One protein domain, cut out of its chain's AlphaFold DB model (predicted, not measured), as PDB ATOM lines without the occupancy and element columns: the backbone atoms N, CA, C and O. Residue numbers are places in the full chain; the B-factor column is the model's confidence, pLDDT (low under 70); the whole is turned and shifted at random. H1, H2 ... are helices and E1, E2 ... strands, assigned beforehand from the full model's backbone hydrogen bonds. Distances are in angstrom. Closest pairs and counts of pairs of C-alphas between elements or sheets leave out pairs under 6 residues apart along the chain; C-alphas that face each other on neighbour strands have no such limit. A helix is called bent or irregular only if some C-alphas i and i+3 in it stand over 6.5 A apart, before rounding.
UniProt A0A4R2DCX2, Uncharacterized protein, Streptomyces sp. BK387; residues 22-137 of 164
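Overview. This is residues 22 to 137 of the 164 residues of an uncharacterized protein of Streptomyces sp. BK387 (UniProt A0A4R2DCX2). A small five-stranded sheet, strongly twisted and curled like a half-open barrel, makes the core, with its edge strands E4 and E5 meeting through their tight link. The short helix H2 packs on this sheet near E2, and the longer helix H1, about perpendicular to H2, lies at one end of the long axis; long loops make much of the rest. The printed part has 116 residues, of which under half, 47, are in named elements, in the order H1 E1 E2 E3 E4 E5 H2; the class is mixed, helices and strands. The sheet runs E4 E3 E2 E1 E5, all antiparallel. The whole is compact, with a radius of gyration of the C-alphas of 13.4 A and spans of 41 by 35 by 23 A.

Along the chain. In the sheet, E2 holds residues 54 to 60 and spans 18.1 A, and E3 holds residues 70 to 76 and spans 18.2 A. E1, residues 46 to 51, spans 15.0 A. E4 is residues 100 to 103, 9.7 A, and E5 is residues 107 to 110, 8.3 A. H1, residues 22 to 34, spans 18.4 A and begins at C-alpha 22 (-29.732, -23.790, -20.472). H2, residues 113 to 118, spans 10.1 A and ends at C-alpha 118 (-38.437, -31.538, -28.556).

Arrangement. E1 to E4 form a meander, each strand the antiparallel neighbour of the one before. E1 and E2 are a hairpin, with N 49 and O 56 2.9 A apart, within hydrogen-bond range. The hairpin of E2 and E3 has N 59 and O 74 at 2.8 A, and that of E3 and E4 has N 73 and O 100 at 2.9 A. Pairing is staggered: E3 pairs with E4 over residues 70 to 73 and with E2 over residues 73 to 76. E5 is antiparallel to E1, with N 108 and O 48 at 2.8 A. E3 and E5 are apart. H2 is on the sheet at a height of 6.7 A, over none of its strands, but only just: 2 of its 6 C-alphas fall on E2. The closest C-alphas of H2 and E2 are those of Leu 118 and Ile 55, 5.4 A apart. H1 touches H2, about perpendicular at 90 degrees; their closest C-alphas, of Met 29 and Ala 114, are 4.4 A apart. H1 only grazes the sheet, with residues 32 to 33. Every O i to N i+4 pair of H1 is within hydrogen-bond range; H2 has 0 of 2 such pairs but 2 of 3 O i to N i+3 pairs within range, and is only just irregular, with C-alphas 114 and 117 6.9 A apart.

Size, cuts and confidence. The C-alphas farthest apart, of Val 23 and Tyr 137, are 42.5 A apart. The printed part has no cut. The links H1 to E1 and E3 to E4 are long. Residues 77 to 99 and 119 to 137 hold no named element. Mean pLDDT of the printed part is 84.2; residues 81 to 96 and residue 137 are under 70.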
ATOM      1  N   VAL A  22     -28.944 -22.544 -20.410       90.19
ATOM      2  CA  VAL A  22     -29.732 -23.790 -20.472       90.19
ATOM      3  C   VAL A  22     -31.089 -23.620 -19.784       90.19
ATOM      4  O   VAL A  22     -32.120 -24.030 -20.324       90.19
ATOM      5  N   VAL A  23     -31.121 -22.982 -18.610       91.94
ATOM      6  CA  VAL A  23     -32.372 -22.692 -17.890       91.94
ATOM      7  C   VAL A  23     -33.285 -21.785 -18.716       91.94
ATOM      8  O   VAL A  23     -34.494 -22.016 -18.769       91.94
ATOM      9  N   ASP A  24     -32.727 -20.772 -19.372       94.00
ATOM     10  CA  ASP A  24     -33.499 -19.843 -20.191       94.00
ATOM     11  C   ASP A  24     -34.026 -20.513 -21.464       94.00
ATOM     12  O   ASP A  24     -35.193 -20.321 -21.809       94.00
ATOM     13  N   GLN A  25     -33.243 -21.394 -22.093       91.12
ATOM     14  CA  GLN A  25     -33.710 -22.219 -23.209       91.12
ATOM     15  C   GLN A  25     -34.865 -23.143 -22.786       91.12
ATOM     16  O   GLN A  25     -35.871 -23.248 -23.489       91.12
ATOM     17  N   PHE A  26     -34.769 -23.767 -21.608       92.94
ATOM     18  CA  PHE A  26     -35.837 -24.602 -21.054       92.94
ATOM     19  C   PHE A  26     -37.110 -23.802 -20.750       92.94
ATOM     20  O   PHE A  26     -38.216 -24.242 -21.066       92.94
ATOM     21  N   ARG A  27     -36.976 -22.597 -20.185       95.69
ATOM     22  CA  ARG A  27     -38.114 -21.697 -19.948       95.69
ATOM     23  C   ARG A  27     -38.770 -21.251 -21.250       95.69
ATOM     24  O   ARG A  27     -39.996 -21.259 -21.322       95.69
ATOM     25  N   ALA A  28     -37.978 -20.908 -22.265       95.12
ATOM     26  CA  ALA A  28     -38.484 -20.555 -23.587       95.12
ATOM     27  C   ALA A  28     -39.264 -21.721 -24.214       95.12
ATOM     28  O   ALA A  28     -40.367 -21.521 -24.716       95.12
ATOM     29  N   MET A  29     -38.742 -22.948 -24.112       95.19
ATOM     30  CA  MET A  29     -39.434 -24.160 -24.564       95.19
ATOM     31  C   MET A  29     -40.766 -24.365 -23.832       95.19
ATOM     32  O   MET A  29     -41.784 -24.606 -24.476       95.19
ATOM     33  N   LEU A  30     -40.796 -24.231 -22.502       95.81
ATOM     34  CA  LEU A  30     -42.043 -24.347 -21.739       95.81
ATOM     35  C   LEU A  30     -43.065 -23.271 -22.120       95.81
ATOM     36  O   LEU A  30     -44.259 -23.566 -22.173       95.81
ATOM     37  N   ALA A  31     -42.611 -22.042 -22.370       95.69
ATOM     38  CA  ALA A  31     -43.477 -20.958 -22.815       95.69
ATOM     39  C   ALA A  31     -44.089 -21.270 -24.188       95.69
ATOM     40  O   ALA A  31     -45.308 -21.221 -24.312       95.69
ATOM     41  N   ALA A  32     -43.270 -21.688 -25.159       94.50
ATOM     42  CA  ALA A  32     -43.725 -22.044 -26.500       94.50
ATOM     43  C   ALA A  32     -44.760 -23.183 -26.478       94.50
ATOM     44  O   ALA A  32     -45.804 -23.080 -27.105       94.50
ATOM     45  N   VAL A  33     -44.520 -24.243 -25.696       93.94
ATOM     46  CA  VAL A  33     -45.469 -25.366 -25.572       93.94
ATOM     47  C   VAL A  33     -46.782 -24.946 -24.906       93.94
ATOM     48  O   VAL A  33     -47.839 -25.484 -25.236       93.94
ATOM     49  N   ARG A  34     -46.727 -24.032 -23.931       95.62
ATOM     50  CA  ARG A  34     -47.905 -23.605 -23.166       95.62
ATOM     51  C   ARG A  34     -48.780 -22.619 -23.933       95.62
ATOM     52  O   ARG A  34     -49.997 -22.679 -23.786       95.62
ATOM     53  N   ASP A  35     -48.159 -21.708 -24.667       94.94
ATOM     54  CA  ASP A  35     -48.822 -20.646 -25.418       94.94
ATOM     55  C   ASP A  35     -48.199 -20.566 -26.818       94.94
ATOM     56  O   ASP A  35     -47.350 -19.709 -27.084       94.94
ATOM     57  N   PRO A  36     -48.525 -21.536 -27.693       94.56
ATOM     58  CA  PRO A  36     -47.951 -21.585 -29.023       94.56
ATOM     59  C   PRO A  36     -48.431 -20.393 -29.848       94.56
ATOM     60  O   PRO A  36     -49.617 -20.065 -29.869       94.56
ATOM     61  N   GLU A  37     -47.510 -19.778 -30.589       94.31
ATOM     62  CA  GLU A  37     -47.887 -18.753 -31.556       94.31
ATOM     63  C   GLU A  37     -48.799 -19.377 -32.622       94.31
ATOM     64  O   GLU A  37     -48.412 -20.375 -33.244       94.31
ATOM     65  N   PRO A  38     -50.010 -18.836 -32.831       92.25
ATOM     66  CA  PRO A  38     -50.987 -19.463 -33.698       92.25
ATOM     67  C   PRO A  38     -50.479 -19.477 -35.134       92.25
ATOM     68  O   PRO A  38     -50.019 -18.470 -35.669       92.25
ATOM     69  N   TRP A  39     -50.612 -20.629 -35.778       91.00
ATOM     70  CA  TRP A  39     -50.416 -20.725 -37.212       91.00
ATOM     71  C   TRP A  39     -51.703 -20.332 -37.941       91.00
ATOM     72  O   TRP A  39     -52.790 -20.811 -37.611       91.00
ATOM     73  N   THR A  40     -51.567 -19.486 -38.962       86.94
ATOM     74  CA  THR A  40     -52.642 -19.148 -39.900       86.94
ATOM     75  C   THR A  40     -52.328 -19.681 -41.300       86.94
ATOM     76  O   THR A  40     -51.239 -19.414 -41.818       86.94
ATOM     77  N   PRO A  41     -53.276 -20.388 -41.943       84.69
ATOM     78  CA  PRO A  41     -53.173 -20.823 -43.333       84.69
ATOM     79  C   PRO A  41     -52.797 -19.693 -44.314       84.69
ATOM     80  O   PRO A  41     -53.303 -18.577 -44.198       84.69
ATOM     81  N   GLY A  42     -51.973 -19.997 -45.322       80.56
ATOM     82  CA  GLY A  42     -51.707 -19.128 -46.480       80.56
ATOM     83  C   GLY A  42     -50.441 -18.268 -46.431       80.56
ATOM     84  O   GLY A  42     -50.283 -17.382 -47.272       80.56
ATOM     85  N   HIS A  43     -49.556 -18.488 -45.457       78.56
ATOM     86  CA  HIS A  43     -48.349 -17.679 -45.260       78.56
ATOM     87  C   HIS A  43     -47.025 -18.385 -45.596       78.56
ATOM     88  O   HIS A  43     -45.982 -17.745 -45.488       78.56
ATOM     89  N   SER A  44     -47.039 -19.649 -46.044       79.81
ATOM     90  CA  SER A  44     -45.841 -20.435 -46.406       79.81
ATOM     91  C   SER A  44     -44.723 -20.327 -45.361       79.81
ATOM     92  O   SER A  44     -43.641 -19.796 -45.616       79.81
ATOM     93  N   GLN A  45     -45.024 -20.789 -44.147       86.75
ATOM     94  CA  GLN A  45     -44.174 -20.655 -42.964       86.75
ATOM     95  C   GLN A  45     -43.764 -22.022 -42.426       86.75
ATOM     96  O   GLN A  45     -44.399 -23.042 -42.696       86.75
ATOM     97  N   ASP A  46     -42.705 -22.020 -41.620       92.81
ATOM     98  CA  ASP A  46     -42.385 -23.185 -40.815       92.81
ATOM     99  C   ASP A  46     -43.338 -23.278 -39.630       92.81
ATOM    100  O   ASP A  46     -43.619 -22.299 -38.936       92.81
ATOM    101  N   ILE A  47     -43.804 -24.492 -39.393       94.38
ATOM    102  CA  ILE A  47     -44.770 -24.838 -38.365       94.38
ATOM    103  C   ILE A  47     -44.208 -25.926 -37.454       94.38
ATOM    104  O   ILE A  47     -43.345 -26.717 -37.845       94.38
ATOM    105  N   ALA A  48     -44.702 -25.947 -36.222       96.75
ATOM    106  CA  ALA A  48     -44.449 -27.004 -35.258       96.75
ATOM    107  C   ALA A  48     -45.535 -28.077 -35.399       96.75
ATOM    108  O   ALA A  48     -46.715 -27.797 -35.183       96.75
ATOM    109  N   VAL A  49     -45.144 -29.303 -35.748       95.88
ATOM    110  CA  VAL A  49     -46.065 -30.419 -35.996       95.88
ATOM    111  C   VAL A  49     -45.795 -31.558 -35.023       95.88
ATOM    112  O   VAL A  49     -44.650 -31.942 -34.798       95.88
ATOM    113  N   ARG A  50     -46.853 -32.119 -34.439       95.81
ATOM    114  CA  ARG A  50     -46.766 -33.305 -33.585       95.81
ATOM    115  C   ARG A  50     -46.426 -34.540 -34.424       95.81
ATOM    116  O   ARG A  50     -47.154 -34.861 -35.356       95.81
ATOM    117  N   VAL A  51     -45.373 -35.263 -34.044       93.19
ATOM    118  CA  VAL A  51     -45.013 -36.573 -34.613       93.19
ATOM    119  C   VAL A  51     -44.766 -37.541 -33.461       93.19
ATOM    120  O   VAL A  51     -43.715 -37.517 -32.813       93.19
ATOM    121  N   GLY A  52     -45.769 -38.365 -33.154       90.94
ATOM    122  CA  GLY A  52     -45.760 -39.189 -31.947       90.94
ATOM    123  C   GLY A  52     -45.538 -38.329 -30.686       90.94
ATOM    124  O   GLY A  52     -46.268 -37.356 -30.477       90.94
ATOM    125  N   PRO A  53     -44.545 -38.647 -29.829       92.62
ATOM    126  CA  PRO A  53     -44.246 -37.853 -28.638       92.62
ATOM    127  C   PRO A  53     -43.387 -36.604 -28.914       92.62
ATOM    128  O   PRO A  53     -43.170 -35.818 -27.992       92.62
ATOM    129  N   PHE A  54     -42.905 -36.414 -30.146       95.25
ATOM    130  CA  PHE A  54     -42.006 -35.322 -30.523       95.25
ATOM    131  C   PHE A  54     -42.745 -34.198 -31.259       95.25
ATOM    132  O   PHE A  54     -43.885 -34.349 -31.712       95.25
ATOM    133  N   ILE A  55     -42.080 -33.049 -31.358       96.44
ATOM    134  CA  ILE A  55     -42.517 -31.892 -32.134       96.44
ATOM    135  C   ILE A  55     -41.467 -31.642 -33.203       96.44
ATOM    136  O   ILE A  55     -40.319 -31.340 -32.888       96.44
ATOM    137  N   GLU A  56     -41.873 -31.747 -34.460       95.06
ATOM    138  CA  GLU A  56     -41.005 -31.549 -35.606       95.06
ATOM    139  C   GLU A  56     -41.252 -30.204 -36.270       95.06
ATOM    140  O   GLU A  56     -42.372 -29.689 -36.308       95.06
ATOM    141  N   ARG A  57     -40.183 -29.651 -36.838       94.56
ATOM    142  CA  ARG A  57     -40.288 -28.526 -37.757       94.56
ATOM    143  C   ARG A  57     -40.780 -29.049 -39.095       94.56
ATOM    144  O   ARG A  57     -40.196 -29.978 -39.649       94.56
ATOM    145  N   ALA A  58     -41.809 -28.429 -39.650       92.50
ATOM    146  CA  ALA A  58     -42.252 -28.721 -41.002       92.50
ATOM    147  C   ALA A  58     -42.487 -27.431 -41.783       92.50
ATOM    148  O   ALA A  58     -42.945 -26.441 -41.224       92.50
ATOM    149  N   HIS A  59     -42.175 -27.447 -43.073       89.88
ATOM    150  CA  HIS A  59     -42.451 -26.340 -43.977       89.88
ATOM    151  C   HIS A  59     -43.769 -26.595 -44.701       89.88
ATOM    152  O   HIS A  59     -43.932 -27.665 -45.297       89.88
ATOM    153  N   THR A  60     -44.703 -25.642 -44.673       88.81
ATOM    154  CA  THR A  60     -45.944 -25.779 -45.442       88.81
ATOM    155  C   THR A  60     -45.674 -25.613 -46.935       88.81
ATOM    156  O   THR A  60     -44.824 -24.826 -47.351       88.81
ATOM    157  N   ARG A  61     -46.376 -26.372 -47.779       83.69
ATOM    158  CA  ARG A  61     -46.238 -26.209 -49.227       83.69
ATOM    159  C   ARG A  61     -46.933 -24.923 -49.678       83.69
ATOM    160  O   ARG A  61     -48.142 -24.807 -49.467       83.69
ATOM    161  N   PRO A  62     -46.240 -24.026 -50.401       80.75
ATOM    162  CA  PRO A  62     -46.879 -22.840 -50.950       80.75
ATOM    163  C   PRO A  62     -48.089 -23.179 -51.827       80.75
ATOM    164  O   PRO A  62     -47.989 -23.992 -52.752       80.75
ATOM    165  N   GLY A  63     -49.229 -22.552 -51.531       77.50
ATOM    166  CA  GLY A  63     -50.474 -22.687 -52.286       77.50
ATOM    167  C   GLY A  63     -51.355 -23.874 -51.885       77.50
ATOM    168  O   GLY A  63     -52.500 -23.933 -52.328       77.50
ATOM    169  N   ASP A  64     -50.863 -24.794 -51.049       75.75
ATOM    170  CA  ASP A  64     -51.671 -25.855 -50.415       75.75
ATOM    171  C   ASP A  64     -51.910 -25.578 -48.921       75.75
ATOM    172  O   ASP A  64     -52.718 -26.221 -48.258       75.75
ATOM    173  N   ASP A  65     -51.243 -24.560 -48.388       72.56
ATOM    174  CA  ASP A  65     -51.320 -24.109 -47.008       72.56
ATOM    175  C   ASP A  65     -52.594 -23.320 -46.689       72.56
ATOM    176  O   ASP A  65     -52.657 -22.707 -45.636       72.56
ATOM    177  N   HIS A  66     -53.603 -23.346 -47.566       74.69
ATOM    178  CA  HIS A  66     -54.938 -22.769 -47.359       74.69
ATOM    179  C   HIS A  66     -55.987 -23.804 -46.906       74.69
ATOM    180  O   HIS A  66     -57.139 -23.441 -46.658       74.69
ATOM    181  N   GLY A  67     -55.628 -25.091 -46.845       71.75
ATOM    182  CA  GLY A  67     -56.531 -26.167 -46.435       71.75
ATOM    183  C   GLY A  67     -56.965 -26.058 -44.969       71.75
ATOM    184  O   GLY A  67     -56.172 -25.699 -44.102       71.75
ATOM    185  N   THR A  68     -58.230 -26.380 -44.682       76.62
ATOM    186  CA  THR A  68     -58.797 -26.304 -43.321       76.62
ATOM    187  C   THR A  68     -58.628 -27.592 -42.515       76.62
ATOM    188  O   THR A  68     -58.560 -27.533 -41.291       76.62
ATOM    189  N   GLU A  69     -58.547 -28.748 -43.180       86.31
ATOM    190  CA  GLU A  69     -58.447 -30.069 -42.530       86.31
ATOM    191  C   GLU A  69     -57.095 -30.740 -42.776       86.31
ATOM    192  O   GLU A  69     -56.488 -31.284 -41.861       86.31
ATOM    193  N   MET A  70     -56.610 -30.675 -44.016       88.69
ATOM    194  CA  MET A  70     -55.343 -31.259 -44.439       88.69
ATOM    195  C   MET A  70     -54.554 -30.221 -45.215       88.69
ATOM    196  O   MET A  70     -55.103 -29.575 -46.109       88.69
ATOM    197  N   ILE A  71     -53.264 -30.138 -44.929       88.31
ATOM    198  CA  ILE A  71     -52.302 -29.408 -45.747       88.31
ATOM    199  C   ILE A  71     -51.129 -30.315 -46.053       88.31
ATOM    200  O   ILE A  71     -50.900 -31.323 -45.377       88.31
ATOM    201  N   ALA A  72     -50.347 -29.944 -47.050       88.12
ATOM    202  CA  ALA A  72     -49.099 -30.623 -47.264       88.12
ATOM    203  C   ALA A  72     -47.899 -29.917 -46.659       88.12
ATOM    204  O   ALA A  72     -47.742 -28.697 -46.753       88.12
ATOM    205  N   VAL A  73     -47.019 -30.731 -46.087       89.44
ATOM    206  CA  VAL A  73     -45.840 -30.270 -45.364       89.44
ATOM    207  C   VAL A  73     -44.622 -31.099 -45.742       89.44
ATOM    208  O   VAL A  73     -44.748 -32.267 -46.102       89.44
ATOM    209  N   ALA A  74     -43.438 -30.510 -45.659       88.94
ATOM    210  CA  ALA A  74     -42.181 -31.244 -45.696       88.94
ATOM    211  C   ALA A  74     -41.540 -31.143 -44.313       88.94
ATOM    212  O   ALA A  74     -41.330 -30.035 -43.826       88.94
ATOM    213  N   VAL A  75     -41.248 -32.273 -43.667       90.56
ATOM    214  CA  VAL A  75     -40.570 -32.273 -42.361       90.56
ATOM    215  C   VAL A  75     -39.109 -31.872 -42.574       90.56
ATOM    216  O   VAL A  75     -38.440 -32.392 -43.464       90.56
ATOM    217  N   VAL A  76     -38.619 -30.921 -41.785       87.62
ATOM    218  CA  VAL A  76     -37.301 -30.298 -41.952       87.62
ATOM    219  C   VAL A  76     -36.477 -30.497 -40.692       87.62
ATOM    220  O   VAL A  76     -36.974 -30.324 -39.583       87.62
ATOM    221  N   HIS A  77     -35.195 -30.819 -40.851       87.12
ATOM    222  CA  HIS A  77     -34.298 -30.904 -39.707       87.12
ATOM    223  C   HIS A  77     -34.173 -29.521 -39.033       87.12
ATOM    224  O   HIS A  77     -33.930 -28.536 -39.743       87.12
ATOM    225  N   PRO A  78     -34.288 -29.416 -37.693       88.00
ATOM    226  CA  PRO A  78     -34.355 -28.132 -36.987       88.00
ATOM    227  C   PRO A  78     -33.169 -27.208 -37.289       88.00
ATOM    228  O   PRO A  78     -33.379 -26.020 -37.523       88.00
ATOM    229  N   ASP A  79     -31.959 -27.764 -37.389       82.62
ATOM    230  CA  ASP A  79     -30.716 -27.005 -37.625       82.62
ATOM    231  C   ASP A  79     -30.456 -26.639 -39.092       82.62
ATOM    232  O   ASP A  79     -29.409 -26.083 -39.429       82.62
ATOM    233  N   THR A  80     -31.372 -26.982 -39.998       74.25
ATOM    234  CA  THR A  80     -31.150 -26.798 -41.431       74.25
ATOM    235  C   THR A  80     -32.258 -25.975 -42.075       74.25
ATOM    236  O   THR A  80     -33.419 -26.100 -41.690       74.25
ATOM    237  N   PRO A  81     -31.952 -25.127 -43.068       65.62
ATOM    238  CA  PRO A  81     -32.970 -24.314 -43.727       65.62
ATOM    239  C   PRO A  81     -33.805 -25.085 -44.765       65.62
ATOM    240  O   PRO A  81     -34.744 -24.522 -45.317       65.62
ATOM    241  N   HIS A  82     -33.478 -26.345 -45.071       58.38
ATOM    242  CA  HIS A  82     -34.110 -27.096 -46.157       58.38
ATOM    243  C   HIS A  82     -34.501 -28.499 -45.705       58.38
ATOM    244  O   HIS A  82     -33.692 -29.182 -45.084       58.38
ATOM    245  N   ALA A  83     -35.684 -28.973 -46.122       53.56
ATOM    246  CA  ALA A  83     -36.095 -30.376 -45.960       53.56
ATOM    247  C   ALA A  83     -35.016 -31.358 -46.463       53.56
ATOM    248  O   ALA A  83     -34.834 -32.433 -45.908       53.56
ATOM    249  N   ALA A  84     -34.254 -30.946 -47.485       49.25
ATOM    250  CA  ALA A  84     -33.227 -31.735 -48.162       49.25
ATOM    251  C   ALA A  84     -31.782 -31.497 -47.671       49.25
ATOM    252  O   ALA A  84     -30.831 -31.812 -48.391       49.25
ATOM    253  N   ALA A  85     -31.563 -30.902 -46.498       42.56
ATOM    254  CA  ALA A  85     -30.202 -30.596 -46.070       42.56
ATOM    255  C   ALA A  85     -29.443 -31.852 -45.605       42.56
ATOM    256  O   ALA A  85     -29.571 -32.312 -44.471       42.56
ATOM    257  N   TYR A  86     -28.586 -32.364 -46.490       44.31
ATOM    258  CA  TYR A  86     -27.458 -33.223 -46.137       44.31
ATOM    259  C   TYR A  86     -26.498 -32.443 -45.233       44.31
ATOM    260  O   TYR A  86     -25.583 -31.770 -45.705       44.31
ATOM    261  N   LEU A  87     -26.684 -32.537 -43.921       43.06
ATOM    262  CA  LEU A  87     -25.674 -32.117 -42.960       43.06
ATOM    263  C   LEU A  87     -25.230 -33.337 -42.150       43.06
ATOM    264  O   LEU A  87     -25.956 -33.871 -41.327       43.06
ATOM    265  N   HIS A  88     -23.992 -33.755 -42.429       42.81
ATOM    266  CA  HIS A  88     -23.157 -34.634 -41.605       42.81
ATOM    267  C   HIS A  88     -23.672 -36.057 -41.358       42.81
ATOM    268  O   HIS A  88     -23.985 -36.415 -40.230       42.81
ATOM    269  N   GLY A  89     -23.630 -36.916 -42.386       43.78
ATOM    270  CA  GLY A  89     -23.344 -38.357 -42.235       43.78
ATOM    271  C   GLY A  89     -24.280 -39.215 -41.365       43.78
ATOM    272  O   GLY A  89     -24.047 -40.416 -41.245       43.78
ATOM    273  N   ARG A  90     -25.339 -38.647 -40.784       52.84
ATOM    274  CA  ARG A  90     -26.461 -39.337 -40.152       52.84
ATOM    275  C   ARG A  90     -27.721 -38.898 -40.866       52.84
ATOM    276  O   ARG A  90     -28.238 -37.807 -40.656       52.84
ATOM    277  N   GLN A  91     -28.205 -39.772 -41.731       62.84
ATOM    278  CA  GLN A  91     -29.494 -39.642 -42.383       62.84
ATOM    279  C   GLN A  91     -30.576 -39.861 -41.317       62.84
ATOM    280  O   GLN A  91     -31.075 -40.966 -41.146       62.84
ATOM    281  N   LEU A  92     -30.917 -38.817 -40.552       65.25
ATOM    282  CA  LEU A  92     -31.991 -38.858 -39.547       65.25
ATOM    283  C   LEU A  92     -33.396 -38.911 -40.193       65.25
ATOM    284  O   LEU A  92     -34.375 -38.571 -39.549       65.25
ATOM    285  N   GLY A  93     -33.513 -39.308 -41.465       66.25
ATOM    286  CA  GLY A  93     -34.790 -39.564 -42.145       66.25
ATOM    287  C   GLY A  93     -35.568 -38.337 -42.638       66.25
ATOM    288  O   GLY A  93     -36.641 -38.511 -43.207       66.25
ATOM    289  N   TYR A  94     -35.051 -37.114 -42.468       69.88
ATOM    290  CA  TYR A  94     -35.751 -35.877 -42.862       69.88
ATOM    291  C   TYR A  94     -35.779 -35.634 -44.388       69.88
ATOM    292  O   TYR A  94     -36.766 -35.122 -44.907       69.88
ATOM    293  N   ALA A  95     -34.740 -36.040 -45.126       63.59
ATOM    294  CA  ALA A  95     -34.603 -35.727 -46.555       63.59
ATOM    295  C   ALA A  95     -35.471 -36.592 -47.494       63.59
ATOM    296  O   ALA A  95     -35.793 -36.156 -48.599       63.59
ATOM    297  N   ASP A  96     -35.871 -37.793 -47.070       65.69
ATOM    298  CA  ASP A  96     -36.455 -38.804 -47.969       65.69
ATOM    299  C   ASP A  96     -37.990 -38.850 -47.958       65.69
ATOM    300  O   ASP A  96     -38.598 -39.630 -48.691       65.69
ATOM    301  N   ARG A  97     -38.644 -38.022 -47.134       70.88
ATOM    302  CA  ARG A  97     -40.105 -38.073 -46.942       70.88
ATOM    303  C   ARG A  97     -40.896 -37.329 -48.015       70.88
ATOM    304  O   ARG A  97     -42.069 -37.627 -48.223       70.88
ATOM    305  N   GLY A  98     -40.265 -36.383 -48.713       77.94
ATOM    306  CA  GLY A  98     -40.960 -35.507 -49.655       77.94
ATOM    307  C   GLY A  98     -42.089 -34.720 -48.977       77.94
ATOM    308  O   GLY A  98     -41.956 -34.290 -47.833       77.94
ATOM    309  N   TRP A  99     -43.197 -34.520 -49.692       85.62
ATOM    310  CA  TRP A  99     -44.388 -33.871 -49.144       85.62
ATOM    311  C   TRP A  99     -45.299 -34.898 -48.469       85.62
ATOM    312  O   TRP A  99     -45.635 -35.921 -49.066       85.62
ATOM    313  N   LEU A 100     -45.749 -34.585 -47.262       88.56
ATOM    314  CA  LEU A 100     -46.617 -35.404 -46.426       88.56
ATOM    315  C   LEU A 100     -47.959 -34.710 -46.217       88.56
ATOM    316  O   LEU A 100     -48.029 -33.484 -46.182       88.56
ATOM    317  N   ARG A 101     -49.025 -35.495 -46.076       89.44
ATOM    318  CA  ARG A 101     -50.369 -35.016 -45.751       89.44
ATOM    319  C   ARG A 101     -50.473 -34.851 -44.240       89.44
ATOM    320  O   ARG A 101     -50.606 -35.840 -43.530       89.44
ATOM    321  N   CYS A 102     -50.427 -33.610 -43.780       91.38
ATOM    322  CA  CYS A 102     -50.558 -33.249 -42.377       91.38
ATOM    323  C   CYS A 102     -52.001 -32.850 -42.080       91.38
ATOM    324  O   CYS A 102     -52.547 -31.969 -42.748       91.38
ATOM    325  N   GLU A 103     -52.602 -33.461 -41.062       92.25
ATOM    326  CA  GLU A 103     -53.826 -32.933 -40.462       92.25
ATOM    327  C   GLU A 103     -53.532 -31.587 -39.796       92.25
ATOM    328  O   GLU A 103     -52.529 -31.435 -39.094       92.25
ATOM    329  N   THR A 104     -54.402 -30.596 -39.988       91.19
ATOM    330  CA  THR A 104     -54.238 -29.271 -39.366       91.19
ATOM    331  C   THR A 104     -54.315 -29.334 -37.839       91.19
ATOM    332  O   THR A 104     -53.741 -28.491 -37.159       91.19
ATOM    333  N   THR A 105     -54.946 -30.374 -37.288       92.50
ATOM    334  CA  THR A 105     -55.009 -30.689 -35.849       92.50
ATOM    335  C   THR A 105     -53.666 -31.135 -35.262       92.50
ATOM    336  O   THR A 105     -53.454 -30.994 -34.058       92.50
ATOM    337  N   ALA A 106     -52.744 -31.649 -36.085       94.56
ATOM    338  CA  ALA A 106     -51.392 -32.010 -35.660       94.56
ATOM    339  C   ALA A 106     -50.463 -30.786 -35.553       94.56
ATOM    340  O   ALA A 106     -49.369 -30.886 -34.990       94.56
ATOM    341  N   ILE A 107     -50.890 -29.632 -36.074       94.62
ATOM    342  CA  ILE A 107     -50.131 -28.382 -36.066       94.62
ATOM    343  C   ILE A 107     -50.353 -27.684 -34.728       94.62
ATOM    344  O   ILE A 107     -51.475 -27.363 -34.348       94.62
ATOM    345  N   LEU A 108     -49.263 -27.440 -34.009       95.75
ATOM    346  CA  LEU A 108     -49.299 -26.778 -32.706       95.75
ATOM    347  C   LEU A 108     -49.258 -25.257 -32.837       95.75
ATOM    348  O   LEU A 108     -49.794 -24.560 -31.983       95.75
ATOM    349  N   GLY A 109     -48.623 -24.750 -33.892       95.31
ATOM    350  CA  GLY A 109     -48.415 -23.327 -34.119       95.31
ATOM    351  C   GLY A 109     -47.254 -23.078 -35.074       95.31
ATOM    352  O   GLY A 109     -46.778 -23.999 -35.746       95.31
ATOM    353  N   LEU A 110     -46.778 -21.836 -35.119       95.44
ATOM    354  CA  LEU A 110     -45.561 -21.498 -35.851       95.44
ATOM    355  C   LEU A 110     -44.338 -22.166 -35.222       95.44
ATOM    356  O   LEU A 110     -44.246 -22.347 -34.004       95.44
ATOM    357  N   TRP A 111     -43.381 -22.537 -36.068       95.50
ATOM    358  CA  TRP A 111     -42.107 -23.045 -35.593       95.50
ATOM    359  C   TRP A 111     -41.336 -21.940 -34.867       95.50
ATOM    360  O   TRP A 111     -41.107 -20.853 -35.394       95.50
ATOM    361  N   GLN A 112     -40.863 -22.265 -33.670       93.56
ATOM    362  CA  GLN A 112     -39.987 -21.440 -32.849       93.56
ATOM    363  C   GLN A 112     -38.752 -22.259 -32.482       93.56
ATOM    364  O   GLN A 112     -38.853 -23.458 -32.224       93.56
ATOM    365  N   LEU A 113     -37.591 -21.608 -32.371       92.00
ATOM    366  CA  LEU A 113     -36.339 -22.283 -31.998       92.00
ATOM    367  C   LEU A 113     -36.440 -23.017 -30.646       92.00
ATOM    368  O   LEU A 113     -35.756 -24.009 -30.417       92.00
ATOM    369  N   ALA A 114     -37.342 -22.566 -29.773       93.75
ATOM    370  CA  ALA A 114     -37.645 -23.186 -28.491       93.75
ATOM    371  C   ALA A 114     -38.138 -24.647 -28.609       93.75
ATOM    372  O   ALA A 114     -37.902 -25.441 -27.700       93.75
ATOM    373  N   TYR A 115     -38.759 -25.031 -29.732       95.31
ATOM    374  CA  TYR A 115     -39.182 -26.411 -29.991       95.31
ATOM    375  C   TYR A 115     -38.038 -27.339 -30.407       95.31
ATOM    376  O   TYR A 115     -38.226 -28.553 -30.389       95.31
ATOM    377  N   ALA A 116     -36.853 -26.818 -30.747       92.94
ATOM    378  CA  ALA A 116     -35.746 -27.632 -31.255       92.94
ATOM    379  C   ALA A 116     -35.376 -28.785 -30.306       92.94
ATOM    380  O   ALA A 116     -35.125 -29.896 -30.769       92.94
ATOM    381  N   MET A 117     -35.442 -28.559 -28.986       92.44
ATOM    382  CA  MET A 117     -35.161 -29.572 -27.954       92.44
ATOM    383  C   MET A 117     -36.182 -30.721 -27.895       92.44
ATOM    384  O   MET A 117     -35.930 -31.721 -27.230       92.44
ATOM    385  N   LEU A 118     -37.331 -30.578 -28.559       95.62
ATOM    386  CA  LEU A 118     -38.437 -31.538 -28.556       95.62
ATOM    387  C   LEU A 118     -38.523 -32.354 -29.855       95.62
ATOM    388  O   LEU A 118     -39.507 -33.061 -30.059       95.62
ATOM    389  N   THR A 119     -37.508 -32.262 -30.716       94.12
ATOM    390  CA  THR A 119     -37.409 -33.011 -31.979       94.12
ATOM    391  C   THR A 119     -36.755 -34.379 -31.774       94.12
ATOM    392  O   THR A 119     -35.978 -34.580 -30.833       94.12
ATOM    393  N   HIS A 120     -36.988 -35.314 -32.697       92.56
ATOM    394  CA  HIS A 120     -36.224 -36.565 -32.761       92.56
ATOM    395  C   HIS A 120     -34.722 -36.288 -32.909       92.56
ATOM    396  O   HIS A 120     -33.904 -36.931 -32.248       92.56
ATOM    397  N   ALA A 121     -34.359 -35.286 -33.718       90.44
ATOM    398  CA  ALA A 121     -32.975 -34.874 -33.917       90.44
ATOM    399  C   ALA A 121     -32.271 -34.482 -32.607       90.44
ATOM    400  O   ALA A 121     -31.160 -34.951 -32.353       90.44
ATOM    401  N   ALA A 122     -32.924 -33.712 -31.729       90.69
ATOM    402  CA  ALA A 122     -32.371 -33.362 -30.416       90.69
ATOM    403  C   ALA A 122     -32.190 -34.582 -29.496       90.69
ATOM    404  O   ALA A 122     -31.262 -34.618 -28.688       90.69
ATOM    405  N   ALA A 123     -33.027 -35.609 -29.653       90.62
ATOM    406  CA  ALA A 123     -32.865 -36.899 -28.983       90.62
ATOM    407  C   ALA A 123     -31.849 -37.833 -29.678       90.62
ATOM    408  O   ALA A 123     -31.633 -38.952 -29.211       90.62
ATOM    409  N   ASN A 124     -31.213 -37.393 -30.771       87.69
ATOM    410  CA  ASN A 124     -30.324 -38.191 -31.622       87.69
ATOM    411  C   ASN A 124     -31.001 -39.466 -32.163       87.69
ATOM    412  O   ASN A 124     -30.365 -40.515 -32.309       87.69
ATOM    413  N   LEU A 125     -32.303 -39.366 -32.433       88.19
ATOM    414  CA  LEU A 125     -33.129 -40.418 -33.011       88.19
ATOM    415  C   LEU A 125     -33.433 -40.095 -34.479       88.19
ATOM    416  O   LEU A 125     -33.597 -38.923 -34.828       88.19
ATOM    417  N   PRO A 126     -33.520 -41.110 -35.357       86.44
ATOM    418  CA  PRO A 126     -34.029 -40.902 -36.703       86.44
ATOM    419  C   PRO A 126     -35.533 -40.604 -36.662       86.44
ATOM    420  O   PRO A 126     -36.249 -41.088 -35.784       86.44
ATOM    421  N   LEU A 127     -36.013 -39.852 -37.650       85.19
ATOM    422  CA  LEU A 127     -37.437 -39.698 -37.914       85.19
ATOM    423  C   LEU A 127     -38.029 -41.074 -38.285       85.19
ATOM    424  O   LEU A 127     -37.469 -41.746 -39.161       85.19
ATOM    425  N   PRO A 128     -39.127 -41.513 -37.643       85.75
ATOM    426  CA  PRO A 128     -39.685 -42.841 -37.865       85.75
ATOM    427  C   PRO A 128     -40.203 -43.017 -39.297       85.75
ATOM    428  O   PRO A 128     -40.512 -42.050 -39.994       85.75
ATOM    429  N   ASP A 129     -40.297 -44.277 -39.734       80.00
ATOM    430  CA  ASP A 129     -40.824 -44.620 -41.060       80.00
ATOM    431  C   ASP A 129     -42.297 -44.306 -41.244       80.00
ATOM    432  O   ASP A 129     -42.719 -43.903 -42.330       80.00
ATOM    433  N   ASP A 130     -43.039 -44.424 -40.156       82.31
ATOM    434  CA  ASP A 130     -44.420 -44.017 -40.061       82.31
ATOM    435  C   ASP A 130     -44.510 -42.832 -39.098       82.31
ATOM    436  O   ASP A 130     -44.345 -42.979 -37.886       82.31
ATOM    437  N   VAL A 131     -44.699 -41.640 -39.657       84.06
ATOM    438  CA  VAL A 131     -44.924 -40.402 -38.897       84.06
ATOM    439  C   VAL A 131     -46.417 -40.098 -38.740       84.06
ATOM    440  O   VAL A 131     -46.762 -38.968 -38.405       84.06
ATOM    441  N   ASP A 132     -47.294 -41.072 -39.023       84.75
ATOM    442  CA  ASP A 132     -48.756 -40.911 -39.066       84.75
ATOM    443  C   ASP A 132     -49.212 -39.851 -40.091       84.75
ATOM    444  O   ASP A 132     -50.265 -39.227 -39.992       84.75
ATOM    445  N   MET A 133     -48.382 -39.626 -41.117       88.56
ATOM    446  CA  MET A 133     -48.680 -38.745 -42.246       88.56
ATOM    447  C   MET A 133     -48.386 -39.484 -43.540       88.56
ATOM    448  O   MET A 133     -47.237 -39.771 -43.882       88.56
ATOM    449  N   GLY A 134     -49.445 -39.781 -44.290       85.44
ATOM    450  CA  GLY A 134     -49.309 -40.396 -45.604       85.44
ATOM    451  C   GLY A 134     -48.632 -39.452 -46.608       85.44
ATOM    452  O   GLY A 134     -48.731 -38.231 -46.476       85.44
ATOM    453  N   PRO A 135     -47.993 -39.978 -47.662       83.00
ATOM    454  CA  PRO A 135     -47.423 -39.152 -48.722       83.00
ATOM    455  C   PRO A 135     -48.494 -38.278 -49.395       83.00
ATOM    456  O   PRO A 135     -49.604 -38.727 -49.704       83.00
ATOM    457  N   ALA A 136     -48.153 -37.017 -49.655       78.25
ATOM    458  CA  ALA A 136     -48.967 -36.093 -50.431       78.25
ATOM    459  C   ALA A 136     -48.650 -36.260 -51.921       78.25
ATOM    460  O   ALA A 136     -47.678 -35.716 -52.446       78.25
ATOM    461  N   TYR A 137     -49.490 -37.031 -52.615       68.12
ATOM    462  CA  TYR A 137     -49.446 -37.126 -54.071       68.12
ATOM    463  C   TYR A 137     -50.241 -35.978 -54.697       68.12
ATOM    464  O   TYR A 137     -51.441 -35.830 -54.444       68.12
TER     465      TYR A 137